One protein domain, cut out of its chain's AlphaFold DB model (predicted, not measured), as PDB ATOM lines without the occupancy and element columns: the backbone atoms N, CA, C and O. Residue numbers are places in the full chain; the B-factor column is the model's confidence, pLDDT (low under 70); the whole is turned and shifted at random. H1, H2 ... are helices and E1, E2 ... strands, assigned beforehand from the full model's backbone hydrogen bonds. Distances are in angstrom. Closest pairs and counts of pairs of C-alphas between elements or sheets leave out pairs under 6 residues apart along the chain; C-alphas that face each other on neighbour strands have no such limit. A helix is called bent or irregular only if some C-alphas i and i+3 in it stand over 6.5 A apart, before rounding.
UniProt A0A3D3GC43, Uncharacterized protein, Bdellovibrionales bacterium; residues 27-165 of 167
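AT A GLANCE: This is residues 27 to 165 of the 167 residues of an uncharacterized protein of Bdellovibrionales bacterium (UniProt A0A3D3GC43). Nine strands ring a closed barrel, and the bent strands E8 and E9 run on past it into an arm at one end, where E7 pairs beside E8 and E10 beside E9. The short helix H1 sits outside the barrel at this arm. The printed part has 139 residues, with one named helix and eleven named strands in the order E1 E2 E3 E4 H1 E5 E6 E7 E8 E9 E10 E11; the class is mostly strand, and the sheet is mixed. The whole is compact, with a radius of gyration of the C-alphas of 15.1 A and spans of 47 by 35 by 26 A.

IN THESE COORDINATES: Find C-alpha 30 at (0.514, 46.149, 37.665), where E1, residues 30 to 34, begins. Next come E2, residues 39 to 43, E3, residues 47 to 51, and E4, residues 57 to 64, 21.8 A long. H1 holds residues 67 to 71, E5 residues 76 to 81, and E6 residues 88 to 96, 24.7 A long. After E7, residues 102 to 104, look for E8, residues 107 to 120, 31.1 A long, which bends by 95 degrees at residue 111. E9, residues 129 to 143, is 33.8 A long and bends by 87 degrees at residue 137, ending at C-alpha 143 (-3.685, 14.189, 24.559). E10 is residues 148 to 152, and E11, residues 158 to 164, ends at C-alpha 164 (6.205, 48.312, 33.809).

HOW THE PARTS SIT: Round the ring run E1 E2 E3 E4 E5 E6 E8 E9 E11 and back to E1. E1 to E4 are a meander, each strand the antiparallel neighbour of the one before; look at N 32 and O 41 of E1 and E2, 2.8 A apart. E4, H1 and E5 are a strand-helix-strand unit, two parallel neighbour strands with a helix between, and its crossover is right-handed; N 63 and O 77 are 2.9 A apart. E6 is antiparallel to E8, with N 93 and O 115 at 2.8 A. E7 to E10 are a second meander: find N 102 and O 109 at 2.8 A, N 110 and O 140 at 3.0 A, and N 141 and O 150 at 2.9 A. E11 closes the ring on E1, antiparallel, with N 33 and O 163 at 2.8 A. H1 is on the sheet, outside the barrel, at a height over the sheet of 6.5 A. It lies over none of the strands, but only just: 2 of its C-alphas fall on E9 and 2 on E10. Every O i to N i+4 pair of H1 is within hydrogen-bond range.

THE WHOLE: The two C-alphas farthest apart, those of Glu 105 and Leu 165, are 47.2 A apart. The printed part has no cut and no long link. The mean pLDDT of the printed part is 94.1, and no printed residue is under 70.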
ATOM      1  N   ALA A  27       4.578  40.426  42.847       96.50
ATOM      2  CA  ALA A  27       5.676  41.053  42.119       96.50
ATOM      3  C   ALA A  27       5.348  41.395  40.654       96.50
ATOM      4  O   ALA A  27       5.887  42.361  40.120       96.50
ATOM      5  N   TYR A  28       4.438  40.657  40.010       96.25
ATOM      6  CA  TYR A  28       4.056  40.848  38.607       96.25
ATOM      7  C   TYR A  28       2.767  41.657  38.432       96.25
ATOM      8  O   TYR A  28       2.439  42.043  37.317       96.25
ATOM      9  N   ARG A  29       2.022  41.955  39.500       95.88
ATOM     10  CA  ARG A  29       0.780  42.736  39.388       95.88
ATOM     11  C   ARG A  29       1.094  44.189  39.042       95.88
ATOM     12  O   ARG A  29       2.028  44.765  39.597       95.88
ATOM     13  N   GLY A  30       0.299  44.791  38.166       96.19
ATOM     14  CA  GLY A  30       0.514  46.149  37.665       96.19
ATOM     15  C   GLY A  30       0.206  46.270  36.179       96.19
ATOM     16  O   GLY A  30      -0.336  45.344  35.575       96.19
ATOM     17  N   THR A  31       0.553  47.418  35.607       97.44
ATOM     18  CA  THR A  31       0.393  47.690  34.177       97.44
ATOM     19  C   THR A  31       1.757  47.756  33.511       97.44
ATOM     20  O   THR A  31       2.683  48.372  34.037       97.44
ATOM     21  N   PHE A  32       1.868  47.140  32.344       97.44
ATOM     22  CA  PHE A  32       3.053  47.134  31.507       97.44
ATOM     23  C   PHE A  32       2.687  47.567  30.091       97.44
ATOM     24  O   PHE A  32       1.547  47.396  29.660       97.44
ATOM     25  N   GLU A  33       3.656  48.112  29.371       97.19
ATOM     26  CA  GLU A  33       3.492  48.590  28.004       97.19
ATOM     27  C   GLU A  33       4.657  48.131  27.128       97.19
ATOM     28  O   GLU A  33       5.826  48.295  27.489       97.19
ATOM     29  N   ASP A  34       4.334  47.590  25.958       95.94
ATOM     30  CA  ASP A  34       5.273  47.460  24.853       95.94
ATOM     31  C   ASP A  34       5.223  48.758  24.045       95.94
ATOM     32  O   ASP A  34       4.266  49.028  23.320       95.94
ATOM     33  N   ARG A  35       6.265  49.581  24.175       92.12
ATOM     34  CA  ARG A  35       6.328  50.893  23.514       92.12
ATOM     35  C   ARG A  35       6.448  50.805  21.995       92.12
ATOM     36  O   ARG A  35       6.150  51.784  21.319       92.12
ATOM     37  N   SER A  36       6.921  49.679  21.466       91.12
ATOM     38  CA  SER A  36       7.110  49.497  20.026       91.12
ATOM     39  C   SER A  36       5.810  49.108  19.328       91.12
ATOM     40  O   SER A  36       5.535  49.586  18.232       91.12
ATOM     41  N   LEU A  37       4.990  48.293  19.993       89.94
ATOM     42  CA  LEU A  37       3.742  47.758  19.445       89.94
ATOM     43  C   LEU A  37       2.489  48.429  20.024       89.94
ATOM     44  O   LEU A  37       1.380  48.135  19.587       89.94
ATOM     45  N   GLY A  38       2.647  49.313  21.014       91.31
ATOM     46  CA  GLY A  38       1.555  50.022  21.686       91.31
ATOM     47  C   GLY A  38       0.626  49.109  22.494       91.31
ATOM     48  O   GLY A  38      -0.489  49.508  22.829       91.31
ATOM     49  N   ALA A  39       1.059  47.881  22.790       94.00
ATOM     50  CA  ALA A  39       0.288  46.924  23.570       94.00
ATOM     51  C   ALA A  39       0.422  47.213  25.072       94.00
ATOM     52  O   ALA A  39       1.510  47.514  25.558       94.00
ATOM     53  N   LYS A  40      -0.674  47.087  25.823       96.56
ATOM     54  CA  LYS A  40      -0.736  47.312  27.272       96.56
ATOM     55  C   LYS A  40      -1.275  46.095  27.997       96.56
ATOM     56  O   LYS A  40      -2.407  45.678  27.759       96.56
ATOM     57  N   LEU A  41      -0.490  45.570  28.926       95.25
ATOM     58  CA  LEU A  41      -0.839  44.436  29.770       95.25
ATOM     59  C   LEU A  41      -1.132  44.903  31.194       95.25
ATOM     60  O   LEU A  41      -0.257  45.450  31.854       95.25
ATOM     61  N   THR A  42      -2.320  44.610  31.706       96.75
ATOM     62  CA  THR A  42      -2.684  44.829  33.108       96.75
ATOM     63  C   THR A  42      -2.851  43.485  33.805       96.75
ATOM     64  O   THR A  42      -3.756  42.720  33.470       96.75
ATOM     65  N   LEU A  43      -2.018  43.213  34.809       95.38
ATOM     66  CA  LEU A  43      -2.047  42.004  35.632       95.38
ATOM     67  C   LEU A  43      -2.629  42.304  37.020       95.38
ATOM     68  O   LEU A  43      -2.124  43.155  37.757       95.38
ATOM     69  N   LYS A  44      -3.680  41.577  37.403       95.12
ATOM     70  CA  LYS A  44      -4.301  41.592  38.740       95.12
ATOM     71  C   LYS A  44      -4.128  40.222  39.402       95.12
ATOM     72  O   LYS A  44      -3.643  39.286  38.783       95.12
ATOM     73  N   SER A  45      -4.537  40.082  40.664       92.94
ATOM     74  CA  SER A  45      -4.369  38.830  41.426       92.94
ATOM     75  C   SER A  45      -4.986  37.598  40.750       92.94
ATOM     76  O   SER A  45      -4.396  36.522  40.783       92.94
ATOM     77  N   THR A  46      -6.164  37.749  40.144       92.75
ATOM     78  CA  THR A  46      -6.958  36.652  39.558       92.75
ATOM     79  C   THR A  46      -7.460  36.964  38.149       92.75
ATOM     80  O   THR A  46      -8.363  36.302  37.646       92.75
ATOM     81  N   ALA A  47      -6.923  37.996  37.501       92.50
ATOM     82  CA  ALA A  47      -7.342  38.400  36.166       92.50
ATOM     83  C   ALA A  47      -6.209  39.120  35.446       92.50
ATOM     84  O   ALA A  47      -5.367  39.751  36.086       92.50
ATOM     85  N   ALA A  48      -6.248  39.099  34.120       93.19
ATOM     86  CA  ALA A  48      -5.426  39.976  33.309       93.19
ATOM     87  C   ALA A  48      -6.212  40.545  32.132       93.19
ATOM     88  O   ALA A  48      -7.266  40.029  31.742       93.19
ATOM     89  N   GLN A  49      -5.675  41.623  31.583       95.12
ATOM     90  CA  GLN A  49      -6.189  42.299  30.406       95.12
ATOM     91  C   GLN A  49      -5.022  42.695  29.504       95.12
ATOM     92  O   GLN A  49      -4.071  43.303  29.986       95.12
ATOM     93  N   LEU A  50      -5.112  42.397  28.214       92.44
ATOM     94  CA  LEU A  50      -4.196  42.880  27.188       92.44
ATOM     95  C   LEU A  50      -4.968  43.740  26.198       92.44
ATOM     96  O   LEU A  50      -5.907  43.265  25.566       92.44
ATOM     97  N   ALA A  51      -4.578  45.001  26.082       94.38
ATOM     98  CA  ALA A  51      -5.069  45.917  25.066       94.38
ATOM     99  C   ALA A  51      -4.002  46.082  23.982       94.38
ATOM    100  O   ALA A  51      -2.838  46.310  24.301       94.38
ATOM    101  N   PHE A  52      -4.386  45.972  22.720       91.88
ATOM    102  CA  PHE A  52      -3.513  46.192  21.570       91.88
ATOM    103  C   PHE A  52      -3.685  47.618  21.026       91.88
ATOM    104  O   PHE A  52      -4.667  48.298  21.331       91.88
ATOM    105  N   ALA A  53      -2.736  48.074  20.203       90.75
ATOM    106  CA  ALA A  53      -2.778  49.413  19.608       90.75
ATOM    107  C   ALA A  53      -3.956  49.629  18.639       90.75
ATOM    108  O   ALA A  53      -4.378  50.763  18.432       90.75
ATOM    109  N   ASP A  54      -4.509  48.552  18.077       91.88
ATOM    110  CA  ASP A  54      -5.704  48.571  17.223       91.88
ATOM    111  C   ASP A  54      -7.019  48.744  18.015       91.88
ATOM    112  O   ASP A  54      -8.099  48.798  17.427       91.88
ATOM    113  N   GLY A  55      -6.943  48.837  19.347       92.06
ATOM    114  CA  GLY A  55      -8.091  48.959  20.244       92.06
ATOM    115  C   GLY A  55      -8.700  47.622  20.671       92.06
ATOM    116  O   GLY A  55      -9.612  47.614  21.503       92.06
ATOM    117  N   ARG A  56      -8.206  46.486  20.165       91.06
ATOM    118  CA  ARG A  56      -8.654  45.158  20.593       91.06
ATOM    119  C   ARG A  56      -8.242  44.902  22.037       91.06
ATOM    120  O   ARG A  56      -7.113  45.186  22.435       91.06
ATOM    121  N   VAL A  57      -9.149  44.323  22.821       92.00
ATOM    122  CA  VAL A  57      -8.905  43.981  24.228       92.00
ATOM    123  C   VAL A  57      -9.217  42.511  24.471       92.00
ATOM    124  O   VAL A  57     -10.325  42.052  24.201       92.00
ATOM    125  N   ILE A  58      -8.251  41.790  25.033       87.31
ATOM    126  CA  ILE A  58      -8.422  40.441  25.570       87.31
ATOM    127  C   ILE A  58      -8.475  40.563  27.090       87.31
ATOM    128  O   ILE A  58      -7.542  41.074  27.706       87.31
ATOM    129  N   GLN A  59      -9.555  40.094  27.711       91.38
ATOM    130  CA  GLN A  59      -9.701  40.080  29.165       91.38
ATOM    131  C   GLN A  59     -10.191  38.712  29.621       91.38
ATOM    132  O   GLN A  59     -11.173  38.192  29.097       91.38
ATOM    133  N   ALA A  60      -9.539  38.150  30.636       88.81
ATOM    134  CA  ALA A  60      -9.951  36.877  31.210       88.81
ATOM    135  C   ALA A  60      -9.555  36.758  32.686       88.81
ATOM    136  O   ALA A  60      -8.688  37.478  33.194       88.81
ATOM    137  N   LYS A  61     -10.228  35.843  33.387       91.12
ATOM    138  CA  LYS A  61      -9.852  35.427  34.740       91.12
ATOM    139  C   LYS A  61      -8.736  34.391  34.656       91.12
ATOM    140  O   LYS A  61      -8.771  33.530  33.783       91.12
ATOM    141  N   ALA A  62      -7.777  34.505  35.566       91.50
ATOM    142  CA  ALA A  62      -6.750  33.503  35.768       91.50
ATOM    143  C   ALA A  62      -7.317  32.347  36.587       91.50
ATOM    144  O   ALA A  62      -7.789  32.538  37.709       91.50
ATOM    145  N   GLU A  63      -7.275  31.166  35.991       93.00
ATOM    146  CA  GLU A  63      -7.727  29.898  36.549       93.00
ATOM    147  C   GLU A  63      -6.551  28.914  36.540       93.00
ATOM    148  O   GLU A  63      -5.598  29.080  35.777       93.00
ATOM    149  N   ASP A  64      -6.600  27.890  37.391       93.75
ATOM    150  CA  ASP A  64      -5.657  26.777  37.253       93.75
ATOM    151  C   ASP A  64      -5.875  26.079  35.912       93.75
ATOM    152  O   ASP A  64      -6.985  26.086  35.364       93.75
ATOM    153  N   LEU A  65      -4.819  25.469  35.379       93.06
ATOM    154  CA  LEU A  65      -4.910  24.731  34.132       93.06
ATOM    155  C   LEU A  65      -6.001  23.652  34.211       93.06
ATOM    156  O   LEU A  65      -5.918  22.718  35.006       93.06
ATOM    157  N   ASN A  66      -7.007  23.773  33.344       93.19
ATOM    158  CA  ASN A  66      -8.115  22.832  33.230       93.19
ATOM    159  C   ASN A  66      -8.214  22.327  31.788       93.19
ATOM    160  O   ASN A  66      -8.754  23.000  30.908       93.19
ATOM    161  N   LEU A  67      -7.693  21.124  31.550       93.62
ATOM    162  CA  LEU A  67      -7.624  20.547  30.209       93.62
ATOM    163  C   LEU A  67      -8.989  20.193  29.633       93.62
ATOM    164  O   LEU A  67      -9.161  20.308  28.423       93.62
ATOM    165  N   ALA A  68      -9.965  19.824  30.464       93.38
ATOM    166  CA  ALA A  68     -11.327  19.581  29.998       93.38
ATOM    167  C   ALA A  68     -11.929  20.870  29.423       93.38
ATOM    168  O   ALA A  68     -12.404  20.884  28.290       93.38
ATOM    169  N   ALA A  69     -11.786  21.984  30.147       93.38
ATOM    170  CA  ALA A  69     -12.257  23.283  29.682       93.38
ATOM    171  C   ALA A  69     -11.562  23.725  28.380       93.38
ATOM    172  O   ALA A  69     -12.218  24.213  27.462       93.38
ATOM    173  N   ILE A  70     -10.245  23.524  28.265       94.31
ATOM    174  CA  ILE A  70      -9.508  23.862  27.036       94.31
ATOM    175  C   ILE A  70      -9.927  22.941  25.882       94.31
ATOM    176  O   ILE A  70     -10.128  23.413  24.768       94.31
ATOM    177  N   THR A  71     -10.139  21.649  26.143       94.56
ATOM    178  CA  THR A  71     -10.639  20.680  25.151       94.56
ATOM    179  C   THR A  71     -12.011  21.091  24.615       94.56
ATOM    180  O   THR A  71     -12.296  20.929  23.427       94.56
ATOM    181  N   GLU A  72     -12.865  21.668  25.458       93.44
ATOM    182  CA  GLU A  72     -14.165  22.243  25.083       93.44
ATOM    183  C   GLU A  72     -14.050  23.590  24.345       93.44
ATOM    184  O   GLU A  72     -15.047  24.100  23.838       93.44
ATOM    185  N   GLY A  73     -12.843  24.147  24.227       90.31
ATOM    186  CA  GLY A  73     -12.577  25.425  23.572       90.31
ATOM    187  C   GLY A  73     -12.865  26.640  24.440       90.31
ATOM    188  O   GLY A  73     -13.111  27.726  23.912       90.31
ATOM    189  N   LYS A  74     -12.848  26.488  25.769       92.75
ATOM    190  CA  LYS A  74     -12.986  27.621  26.683       92.75
ATOM    191  C   LYS A  74     -11.772  28.541  26.541       92.75
ATOM    192  O   LYS A  74     -10.650  28.158  26.868       92.75
ATOM    193  N   ALA A  75     -12.019  29.776  26.112       92.50
ATOM    194  CA  ALA A  75     -11.018  30.829  26.171       92.50
ATOM    195  C   ALA A  75     -10.749  31.249  27.627       92.50
ATOM    196  O   ALA A  75     -11.666  31.285  28.456       92.50
ATOM    197  N   GLY A  76      -9.506  31.593  27.955       91.62
ATOM    198  CA  GLY A  76      -9.150  31.958  29.325       91.62
ATOM    199  C   GLY A  76      -7.663  32.184  29.560       91.62
ATOM    200  O   GLY A  76      -6.851  32.039  28.646       91.62
ATOM    201  N   ILE A  77      -7.326  32.550  30.804       92.38
ATOM    202  CA  ILE A  77      -5.944  32.529  31.299       92.38
ATOM    203  C   ILE A  77      -5.801  31.315  32.190       92.38
ATOM    204  O   ILE A  77      -6.503  31.202  33.196       92.38
ATOM    205  N   PHE A  78      -4.871  30.451  31.842       94.25
ATOM    206  CA  PHE A  78      -4.579  29.244  32.581       94.25
ATOM    207  C   PHE A  78      -3.190  29.363  33.175       94.25
ATOM    208  O   PHE A  78      -2.252  29.768  32.489       94.25
ATOM    209  N   VAL A  79      -3.066  29.018  34.450       94.38
ATOM    210  CA  VAL A  79      -1.781  28.980  35.138       94.38
ATOM    211  C   VAL A  79      -1.463  27.567  35.598       94.38
ATOM    212  O   VAL A  79      -2.360  26.814  35.982       94.38
ATOM    213  N   ARG A  80      -0.185  27.203  35.576       94.12
ATOM    214  CA  ARG A  80       0.317  26.003  36.257       94.12
ATOM    215  C   ARG A  80       1.745  26.218  36.726       94.12
ATOM    216  O   ARG A  80       2.463  27.046  36.172       94.12
ATOM    217  N   GLU A  81       2.160  25.435  37.706       94.50
ATOM    218  CA  GLU A  81       3.575  25.300  38.043       94.50
ATOM    219  C   GLU A  81       4.321  24.650  36.874       94.50
ATOM    220  O   GLU A  81       3.807  23.733  36.221       94.50
ATOM    221  N   ASN A  82       5.519  25.147  36.581       94.56
ATOM    222  CA  ASN A  82       6.369  24.555  35.565       94.56
ATOM    223  C   ASN A  82       6.900  23.205  36.073       94.56
ATOM    224  O   ASN A  82       7.380  23.085  37.198       94.56
ATOM    225  N   SER A  83       6.813  22.172  35.235       90.06
ATOM    226  CA  SER A  83       7.179  20.807  35.628       90.06
ATOM    227  C   SER A  83       8.686  20.585  35.795       90.06
ATOM    228  O   SER A  83       9.081  19.622  36.450       90.06
ATOM    229  N   ALA A  84       9.520  21.440  35.200       94.31
ATOM    230  CA  ALA A  84      10.975  21.370  35.288       94.31
ATOM    231  C   ALA A  84      11.553  22.285  36.381       94.31
ATOM    232  O   ALA A  84      12.631  21.999  36.895       94.31
ATOM    233  N   ASP A  85      10.846  23.361  36.738       96.38
ATOM    234  CA  ASP A  85      11.278  24.338  37.738       96.38
ATOM    235  C   ASP A  85      10.081  24.865  38.547       96.38
ATOM    236  O   ASP A  85       9.298  25.686  38.074       96.38
ATOM    237  N   LEU A  86       9.956  24.418  39.800       93.50
ATOM    238  CA  LEU A  86       8.844  24.786  40.687       93.50
ATOM    239  C   LEU A  86       8.860  26.264  41.109       93.50
ATOM    240  O   LEU A  86       7.869  26.772  41.644       93.50
ATOM    241  N   ASP A  87       9.959  26.975  40.862       95.75
ATOM    242  CA  ASP A  87      10.034  28.414  41.089       95.75
ATOM    243  C   ASP A  87       9.430  29.200  39.919       95.75
ATOM    244  O   ASP A  87       9.285  30.419  40.015       95.75
ATOM    245  N   LEU A  88       9.014  28.534  38.837       96.31
ATOM    246  CA  LEU A  88       8.374  29.155  37.684       96.31
ATOM    247  C   LEU A  88       6.881  28.812  37.602       96.31
ATOM    248  O   LEU A  88       6.457  27.660  37.661       96.31
ATOM    249  N   LEU A  89       6.074  29.848  37.393       95.75
ATOM    250  CA  LEU A  89       4.669  29.758  37.030       95.75
ATOM    251  C   LEU A  89       4.528  29.996  35.528       95.75
ATOM    252  O   LEU A  89       4.902  31.055  35.017       95.75
ATOM    253  N   GLU A  90       3.948  29.027  34.836       95.44
ATOM    254  CA  GLU A  90       3.548  29.163  33.445       95.44
ATOM    255  C   GLU A  90       2.188  29.844  33.361       95.44
ATOM    256  O   GLU A  90       1.243  29.448  34.050       95.44
ATOM    257  N   VAL A  91       2.080  30.857  32.505       94.88
ATOM    258  CA  VAL A  91       0.831  31.574  32.251       94.88
ATOM    259  C   VAL A  91       0.510  31.486  30.766       94.88
ATOM    260  O   VAL A  91       1.273  31.968  29.927       94.88
ATOM    261  N   PHE A  92      -0.639  30.896  30.455       94.31
ATOM    262  CA  PHE A  92      -1.143  30.710  29.100       94.31
ATOM    263  C   PHE A  92      -2.417  31.509  28.907       94.31
ATOM    264  O   PHE A  92      -3.365  31.374  29.677       94.31
ATOM    265  N   TRP A  93      -2.474  32.289  27.845       94.12
ATOM    266  CA  TRP A  93      -3.694  32.913  27.366       94.12
ATOM    267  C   TRP A  93      -4.122  32.187  26.109       94.12
ATOM    268  O   TRP A  93      -3.393  32.197  25.122       94.12
ATOM    269  N   ILE A  94      -5.279  31.540  26.163       94.88
ATOM    270  CA  ILE A  94      -5.770  30.708  25.070       94.88
ATOM    271  C   ILE A  94      -7.087  31.303  24.591       94.88
ATOM    272  O   ILE A  94      -8.021  31.462  25.379       94.88
ATOM    273  N   ASN A  95      -7.155  31.635  23.307       94.38
ATOM    274  CA  ASN A  95      -8.365  32.063  22.617       94.38
ATOM    275  C   ASN A  95      -8.593  31.159  21.386       94.38
ATOM    276  O   ASN A  95      -8.074  31.455  20.302       94.38
ATOM    277  N   PRO A  96      -9.304  30.029  21.561       95.06
ATOM    278  CA  PRO A  96      -9.436  28.993  20.539       95.06
ATOM    279  C   PRO A  96     -10.221  29.438  19.305       95.06
ATOM    280  O   PRO A  96     -11.312  30.000  19.413       95.06
ATOM    281  N   ASN A  97      -9.746  29.053  18.122       96.44
ATOM    282  CA  ASN A  97     -10.555  29.020  16.911       96.44
ATOM    283  C   ASN A  97     -11.306  27.680  16.847       96.44
ATOM    284  O   ASN A  97     -10.841  26.714  16.240       96.44
ATOM    285  N   LEU A  98     -12.488  27.614  17.461       94.38
ATOM    286  CA  LEU A  98     -13.272  26.376  17.549       94.38
ATOM    287  C   LEU A  98     -13.659  25.765  16.195       94.38
ATOM    288  O   LEU A  98     -13.858  24.554  16.119       94.38
ATOM    289  N   ALA A  99     -13.728  26.563  15.128       96.88
ATOM    290  CA  ALA A  99     -14.004  26.055  13.784       96.88
ATOM    291  C   ALA A  99     -12.862  25.183  13.230       96.88
ATOM    292  O   ALA A  99     -13.097  24.345  12.364       96.88
ATOM    293  N   SER A 100     -11.639  25.354  13.741       97.31
ATOM    294  CA  SER A 100     -10.464  24.554  13.364       97.31
ATOM    295  C   SER A 100     -10.308  23.268  14.183       97.31
ATOM    296  O   SER A 100      -9.356  22.517  13.967       97.31
ATOM    297  N   LYS A 101     -11.213  23.014  15.140       97.31
ATOM    298  CA  LYS A 101     -11.109  21.880  16.058       97.31
ATOM    299  C   LYS A 101     -11.202  20.551  15.323       97.31
ATOM    300  O   LYS A 101     -12.163  20.273  14.612       97.31
ATOM    301  N   GLN A 102     -10.214  19.708  15.578       96.94
ATOM    302  CA  GLN A 102     -10.105  18.353  15.070       96.94
ATOM    303  C   GLN A 102      -9.862  17.397  16.236       96.94
ATOM    304  O   GLN A 102      -9.378  17.788  17.303       96.94
ATOM    305  N   GLY A 103     -10.228  16.134  16.039       95.44
ATOM    306  CA  GLY A 103      -9.951  15.085  17.004       95.44
ATOM    307  C   GLY A 103      -9.760  13.741  16.321       95.44
ATOM    308  O   GLY A 103     -10.512  13.392  15.411       95.44
ATOM    309  N   PHE A 104      -8.750  13.001  16.763       95.38
ATOM    310  CA  PHE A 104      -8.399  11.686  16.238       95.38
ATOM    311  C   PHE A 104      -7.664  10.883  17.311       95.38
ATOM    312  O   PHE A 104      -6.784  11.423  17.971       95.38
ATOM    313  N   GLU A 105      -8.039   9.615  17.501       93.69
ATOM    314  CA  GLU A 105      -7.368   8.670  18.417       93.69
ATOM    315  C   GLU A 105      -7.066   9.220  19.828       93.69
ATOM    316  O   GLU A 105      -6.017   8.966  20.406       93.69
ATOM    317  N   GLY A 106      -7.999   9.980  20.410       92.94
ATOM    318  CA  GLY A 106      -7.822  10.547  21.754       92.94
ATOM    319  C   GLY A 106      -6.971  11.820  21.803       92.94
ATOM    320  O   GLY A 106      -6.784  12.375  22.882       92.94
ATOM    321  N   PHE A 107      -6.527  12.335  20.661       96.38
ATOM    322  CA  PHE A 107      -5.969  13.677  20.535       96.38
ATOM    323  C   PHE A 107      -7.052  14.664  20.119       96.38
ATOM    324  O   PHE A 107      -7.914  14.355  19.293       96.38
ATOM    325  N   VAL A 108      -6.982  15.873  20.664       97.12
ATOM    326  CA  VAL A 108      -7.778  17.025  20.237       97.12
ATOM    327  C   VAL A 108      -6.822  18.161  19.927       97.12
ATOM    328  O   VAL A 108      -5.970  18.486  20.750       97.12
ATOM    329  N   TRP A 109      -6.966  18.788  18.765       97.06
ATOM    330  CA  TRP A 109      -6.175  19.963  18.415       97.06
ATOM    331  C   TRP A 109      -7.004  21.023  17.704       97.06
ATOM    332  O   TRP A 109      -8.038  20.735  17.101       97.06
ATOM    333  N   PHE A 110      -6.559  22.267  17.814       97.69
ATOM    334  CA  PHE A 110      -7.162  23.423  17.163       97.69
ATOM    335  C   PHE A 110      -6.146  24.558  17.056       97.69
ATOM    336  O   PHE A 110      -5.185  24.647  17.826       97.69
ATOM    337  N   GLU A 111      -6.383  25.451  16.108       97.62
ATOM    338  CA  GLU A 111      -5.728  26.747  16.057       97.62
ATOM    339  C   GLU A 111      -6.242  27.641  17.186       97.62
ATOM    340  O   GLU A 111      -7.410  27.592  17.580       97.62
ATOM    341  N   SER A 112      -5.367  28.482  17.715       96.75
ATOM    342  CA  SER A 112      -5.686  29.425  18.776       96.75
ATOM    343  C   SER A 112      -4.815  30.657  18.635       96.75
ATOM    344  O   SER A 112      -3.628  30.565  18.325       96.75
ATOM    345  N   GLU A 113      -5.369  31.810  18.980       94.69
ATOM    346  CA  GLU A 113      -4.505  32.889  19.427       94.69
ATOM    347  C   GLU A 113      -3.955  32.502  20.805       94.69
ATOM    348  O   GLU A 113      -4.709  32.069  21.686       94.69
ATOM    349  N   LEU A 114      -2.637  32.590  20.960       95.25
ATOM    350  CA  LEU A 114      -1.919  32.186  22.160       95.25
ATOM    351  C   LEU A 114      -1.042  33.321  22.659       95.25
ATOM    352  O   LEU A 114      -0.330  33.963  21.881       95.25
ATOM    353  N   LEU A 115      -1.039  33.504  23.976       94.25
ATOM    354  CA  LEU A 115       0.035  34.208  24.654       94.25
ATOM    355  C   LEU A 115       0.645  33.349  25.748       94.25
ATOM    356  O   LEU A 115      -0.061  32.615  26.438       94.25
ATOM    357  N   TYR A 116       1.955  33.471  25.918       94.69
ATOM    358  CA  TYR A 116       2.710  32.717  26.908       94.69
ATOM    359  C   TYR A 116       3.713  33.602  27.631       94.69
ATOM    360  O   TYR A 116       4.386  34.430  27.015       94.69
ATOM    361  N   THR A 117       3.836  33.401  28.938       95.25
ATOM    362  CA  THR A 117       4.899  34.000  29.739       95.25
ATOM    363  C   THR A 117       5.238  33.125  30.945       95.25
ATOM    364  O   THR A 117       4.427  32.304  31.386       95.25
ATOM    365  N   LEU A 118       6.442  33.323  31.479       95.94
ATOM    366  CA  LEU A 118       6.954  32.670  32.677       95.94
ATOM    367  C   LEU A 118       7.143  33.706  33.783       95.94
ATOM    368  O   LEU A 118       7.709  34.778  33.560       95.94
ATOM    369  N   MET A 119       6.691  33.376  34.989       96.94
ATOM    370  CA  MET A 119       6.824  34.236  36.165       96.94
ATOM    371  C   MET A 119       7.559  33.496  37.279       96.94
ATOM    372  O   MET A 119       7.170  32.392  37.637       96.94
ATOM    373  N   ASN A 120       8.582  34.110  37.867       96.50
ATOM    374  CA  ASN A 120       9.276  33.544  39.017       96.50
ATOM    375  C   ASN A 120       8.453  33.779  40.297       96.50
ATOM    376  O   ASN A 120       8.162  34.918  40.670       96.50
ATOM    377  N   THR A 121       8.061  32.702  40.970       94.81
ATOM    378  CA  THR A 121       7.192  32.715  42.155       94.81
ATOM    379  C   THR A 121       7.917  33.142  43.431       94.81
ATOM    380  O   THR A 121       7.258  33.511  44.406       94.81
ATOM    381  N   LYS A 122       9.255  33.137  43.433       95.00
ATOM    382  CA  LYS A 122      10.105  33.570  44.553       95.00
ATOM    383  C   LYS A 122      10.420  35.058  44.530       95.00
ATOM    384  O   LYS A 122      10.838  35.596  45.553       95.00
ATOM    385  N   THR A 123      10.214  35.736  43.403       95.06
ATOM    386  CA  THR A 123      10.440  37.179  43.306       95.06
ATOM    387  C   THR A 123       9.488  37.936  44.232       95.06
ATOM    388  O   THR A 123       8.266  37.864  44.086       95.06
ATOM    389  N   THR A 124      10.050  38.694  45.174       94.06
ATOM    390  CA  THR A 124       9.292  39.541  46.108       94.06
ATOM    391  C   THR A 124       9.171  40.982  45.626       94.06
ATOM    392  O   THR A 124       8.141  41.619  45.851       94.06
ATOM    393  N   ASP A 125      10.201  41.485  44.947       96.31
ATOM    394  CA  ASP A 125      10.251  42.862  44.461       96.31
ATOM    395  C   ASP A 125       9.424  43.050  43.190       96.31
ATOM    396  O   ASP A 125       9.186  42.121  42.420       96.31
ATOM    397  N   SER A 126       8.981  44.282  42.943       96.31
ATOM    398  CA  SER A 126       8.217  44.587  41.732       96.31
ATOM    399  C   SER A 126       9.057  44.347  40.481       96.31
ATOM    400  O   SER A 126      10.108  44.956  40.295       96.31
ATOM    401  N   VAL A 127       8.549  43.504  39.586       96.81
ATOM    402  CA  VAL A 127       9.238  43.148  38.344       96.81
ATOM    403  C   VAL A 127       9.167  44.311  37.348       96.81
ATOM    404  O   VAL A 127       8.054  44.717  36.997       96.81
ATOM    405  N   PRO A 128      10.304  44.850  36.868       96.81
ATOM    406  CA  PRO A 128      10.323  46.039  36.014       96.81
ATOM    407  C   PRO A 128       9.910  45.759  34.563       96.81
ATOM    408  O   PRO A 128       9.479  46.677  33.866       96.81
ATOM    409  N   SER A 129      10.023  44.516  34.097       96.38
ATOM    410  CA  SER A 129       9.664  44.126  32.733       96.38
ATOM    411  C   SER A 129       9.231  42.666  32.647       96.38
ATOM    412  O   SER A 129       9.634  41.829  33.451       96.38
ATOM    413  N   LEU A 130       8.402  42.365  31.654       95.50
ATOM    414  CA  LEU A 130       7.890  41.034  31.365       95.50
ATOM    415  C   LEU A 130       8.026  40.772  29.866       95.50
ATOM    416  O   LEU A 130       7.743  41.648  29.052       95.50
ATOM    417  N   GLN A 131       8.444  39.569  29.496       95.19
ATOM    418  CA  GLN A 131       8.408  39.123  28.105       95.19
ATOM    419  C   GLN A 131       7.201  38.218  27.911       95.19
ATOM    420  O   GLN A 131       6.943  37.340  28.739       95.19
ATOM    421  N   LEU A 132       6.460  38.438  26.830       94.25
ATOM    422  CA  LEU A 132       5.380  37.551  26.424       94.25
ATOM    423  C   LEU A 132       5.584  37.134  24.981       94.25
ATOM    424  O   LEU A 132       5.825  37.969  24.114       94.25
ATOM    425  N   LEU A 133       5.418  35.848  24.722       94.38
ATOM    426  CA  LEU A 133       5.243  35.361  23.368       94.38
ATOM    427  C   LEU A 133       3.782  35.564  22.971       94.38
ATOM    428  O   LEU A 133       2.897  35.199  23.744       94.38
ATOM    429  N   HIS A 134       3.522  36.112  21.786       93.25
ATOM    430  CA  HIS A 134       2.184  36.246  21.212       93.25
ATOM    431  C   HIS A 134       2.163  35.691  19.790       93.25
ATOM    432  O   HIS A 134       2.949  36.092  18.928       93.25
ATOM    433  N   CYS A 135       1.237  34.774  19.528       93.38
ATOM    434  CA  CYS A 135       0.935  34.323  18.179       93.38
ATOM    435  C   CYS A 135      -0.573  34.308  17.939       93.38
ATOM    436  O   CYS A 135      -1.351  33.866  18.780       93.38
ATOM    437  N   THR A 136      -0.994  34.802  16.777       92.31
ATOM    438  CA  THR A 136      -2.409  34.864  16.380       92.31
ATOM    439  C   THR A 136      -2.922  33.538  15.818       92.31
ATOM    440  O   THR A 136      -4.122  33.293  15.828       92.31
ATOM    441  N   ASN A 137      -2.013  32.681  15.357       94.06
ATOM    442  CA  ASN A 137      -2.262  31.394  14.712       94.06
ATOM    443  C   ASN A 137      -1.394  30.285  15.334       94.06
ATOM    444  O   ASN A 137      -0.698  29.546  14.639       94.06
ATOM    445  N   GLY A 138      -1.388  30.211  16.663       96.56
ATOM    446  CA  GLY A 138      -0.784  29.100  17.385       96.56
ATOM    447  C   GLY A 138      -1.612  27.823  17.271       96.56
ATOM    448  O   GLY A 138      -2.761  27.836  16.833       96.56
ATOM    449  N   THR A 139      -1.038  26.707  17.701       96.75
ATOM    450  CA  THR A 139      -1.713  25.410  17.772       96.75
ATOM    451  C   THR A 139      -1.765  24.951  19.216       96.75
ATOM    452  O   THR A 139      -0.758  24.986  19.924       96.75
ATOM    453  N   VAL A 140      -2.937  24.493  19.640       97.12
ATOM    454  CA  VAL A 140      -3.141  23.768  20.892       97.12
ATOM    455  C   VAL A 140      -3.383  22.313  20.537       97.12
ATOM    456  O   VAL A 140      -4.232  22.024  19.697       97.12
ATOM    457  N   MET A 141      -2.663  21.405  21.188       97.00
ATOM    458  CA  MET A 141      -2.883  19.967  21.098       97.00
ATOM    459  C   MET A 141      -2.986  19.383  22.504       97.00
ATOM    460  O   MET A 141      -2.168  19.671  23.378       97.00
ATOM    461  N   ILE A 142      -4.002  18.556  22.714       97.00
ATOM    462  CA  ILE A 142      -4.278  17.878  23.972       97.00
ATOM    463  C   ILE A 142      -4.338  16.383  23.701       97.00
ATOM    464  O   ILE A 142      -5.141  15.930  22.885       97.00
ATOM    465  N   ASP A 143      -3.512  15.629  24.413       96.44
ATOM    466  CA  ASP A 143      -3.685  14.189  24.559       96.44
ATOM    467  C   ASP A 143      -4.666  13.950  25.711       96.44
ATOM    468  O   ASP A 143      -4.364  14.211  26.881       96.44
ATOM    469  N   VAL A 144      -5.871  13.493  25.373       93.75
ATOM    470  CA  VAL A 144      -6.955  13.287  26.338       93.75
ATOM    471  C   VAL A 144      -6.651  12.109  27.266       93.75
ATOM    472  O   VAL A 144      -7.079  12.125  28.421       93.75
ATOM    473  N   ALA A 145      -5.894  11.109  26.809       92.94
ATOM    474  CA  ALA A 145      -5.566   9.937  27.612       92.94
ATOM    475  C   ALA A 145      -4.508  10.264  28.670       92.94
ATOM    476  O   ALA A 145      -4.678   9.917  29.840       92.94
ATOM    477  N   THR A 146      -3.438  10.958  28.278       94.50
ATOM    478  CA  THR A 146      -2.345  11.313  29.200       94.50
ATOM    479  C   THR A 146      -2.556  12.638  29.922       94.50
ATOM    480  O   THR A 146      -1.780  12.964  30.818       94.50
ATOM    481  N   GLN A 147      -3.605  13.393  29.569       92.75
ATOM    482  CA  GLN A 147      -3.843  14.741  30.091       92.75
ATOM    483  C   GLN A 147      -2.624  15.649  29.841       92.75
ATOM    484  O   GLN A 147      -2.215  16.433  30.697       92.75
ATOM    485  N   ALA A 148      -2.019  15.532  28.655       93.00
ATOM    486  CA  ALA A 148      -0.879  16.347  28.253       93.00
ATOM    487  C   ALA A 148      -1.332  17.501  27.355       93.00
ATOM    488  O   ALA A 148      -2.050  17.299  26.378       93.00
ATOM    489  N   LEU A 149      -0.870  18.713  27.671       93.94
ATOM    490  CA  LEU A 149      -1.067  19.911  26.856       93.94
ATOM    491  C   LEU A 149       0.232  20.276  26.151       93.94
ATOM    492  O   LEU A 149       1.254  20.498  26.805       93.94
ATOM    493  N   GLN A 150       0.150  20.419  24.835       94.50
ATOM    494  CA  GLN A 150       1.208  20.953  23.995       94.50
ATOM    495  C   GLN A 150       0.689  22.194  23.275       94.50
ATOM    496  O   GLN A 150      -0.437  22.228  22.780       94.50
ATOM    497  N   MET A 151       1.520  23.227  23.234       94.69
ATOM    498  CA  MET A 151       1.223  24.469  22.534       94.69
ATOM    499  C   MET A 151       2.409  24.848  21.669       94.69
ATOM    500  O   MET A 151       3.558  24.724  22.095       94.69
ATOM    501  N   GLY A 152       2.119  25.315  20.464       92.88
ATOM    502  CA  GLY A 152       3.123  25.782  19.520       92.88
ATOM    503  C   GLY A 152       2.725  27.129  18.945       92.88
ATOM    504  O   GLY A 152       1.564  27.346  18.609       92.88
ATOM    505  N   CYS A 153       3.697  28.023  18.805       93.31
ATOM    506  CA  CYS A 153       3.573  29.187  17.939       93.31
ATOM    507  C   CYS A 153       4.376  28.937  16.653       93.31
ATOM    508  O   CYS A 153       5.447  28.329  16.720       93.31
ATOM    509  N   PRO A 154       3.895  29.400  15.489       90.12
ATOM    510  CA  PRO A 154       4.656  29.325  14.248       90.12
ATOM    511  C   PRO A 154       5.901  30.220  14.300       90.12
ATOM    512  O   PRO A 154       6.018  31.121  15.135       90.12
ATOM    513  N   ALA A 155       6.829  29.986  13.370       82.81
ATOM    514  CA  ALA A 155       7.999  30.839  13.201       82.81
ATOM    515  C   ALA A 155       7.577  32.288  12.886       82.81
ATOM    516  O   ALA A 155       6.700  32.514  12.054       82.81
ATOM    517  N   GLY A 156       8.213  33.265  13.540       76.50
ATOM    518  CA  GLY A 156       7.895  34.689  13.372       76.50
ATOM    519  C   GLY A 156       6.808  35.226  14.308       76.50
ATOM    520  O   GLY A 156       6.307  36.325  14.076       76.50
ATOM    521  N   SER A 157       6.443  34.484  15.358       85.19
ATOM    522  CA  SER A 157       5.623  35.005  16.453       85.19
ATOM    523  C   SER A 157       6.242  36.258  17.080       85.19
ATOM    524  O   SER A 157       7.462  36.423  17.136       85.19
ATOM    525  N   ALA A 158       5.380  37.165  17.536       85.75
ATOM    526  CA  ALA A 158       5.816  38.416  18.128       85.75
ATOM    527  C   ALA A 158       6.242  38.179  19.579       85.75
ATOM    528  O   ALA A 158       5.516  37.570  20.366       85.75
ATOM    529  N   GLU A 159       7.406  38.701  19.947       92.06
ATOM    530  CA  GLU A 159       7.795  38.838  21.345       92.06
ATOM    531  C   GLU A 159       7.420  40.244  21.814       92.06
ATOM    532  O   GLU A 159       7.936  41.240  21.304       92.06
ATOM    533  N   LEU A 160       6.512  40.318  22.782       92.75
ATOM    534  CA  LEU A 160       6.100  41.554  23.427       92.75
ATOM    535  C   LEU A 160       7.057  41.852  24.581       92.75
ATOM    536  O   LEU A 160       7.126  41.099  25.560       92.75
ATOM    537  N   LYS A 161       7.773  42.971  24.485       95.75
ATOM    538  CA  LYS A 161       8.731  43.435  25.497       95.75
ATOM    539  C   LYS A 161       8.058  44.475  26.375       95.75
ATOM    540  O   LYS A 161       8.174  45.682  26.163       95.75
ATOM    541  N   MET A 162       7.336  43.984  27.372       96.56
ATOM    542  CA  MET A 162       6.489  44.794  28.235       96.56
ATOM    543  C   MET A 162       7.303  45.436  29.359       96.56
ATOM    544  O   MET A 162       7.878  44.745  30.200       96.56
ATOM    545  N   VAL A 163       7.320  46.765  29.422       97.44
ATOM    546  CA  VAL A 163       7.971  47.529  30.498       97.44
ATOM    547  C   VAL A 163       6.911  48.028  31.469       97.44
ATOM    548  O   VAL A 163       5.894  48.575  31.048       97.44
ATOM    549  N   ARG A 164       7.133  47.851  32.773       97.56
ATOM    550  CA  ARG A 164       6.205  48.312  33.809       97.56
ATOM    551  C   ARG A 164       6.038  49.829  33.727       97.56
ATOM    552  O   ARG A 164       7.019  50.571  33.703       97.56
ATOM    553  N   LEU A 165       4.791  50.286  33.748       95.62
ATOM    554  CA  LEU A 165       4.479  51.695  33.935       95.62
ATOM    555  C   LEU A 165       4.684  52.050  35.407       95.62
ATOM    556  O   LEU A 165       4.201  51.347  36.297       95.62
TER     557      LEU A 165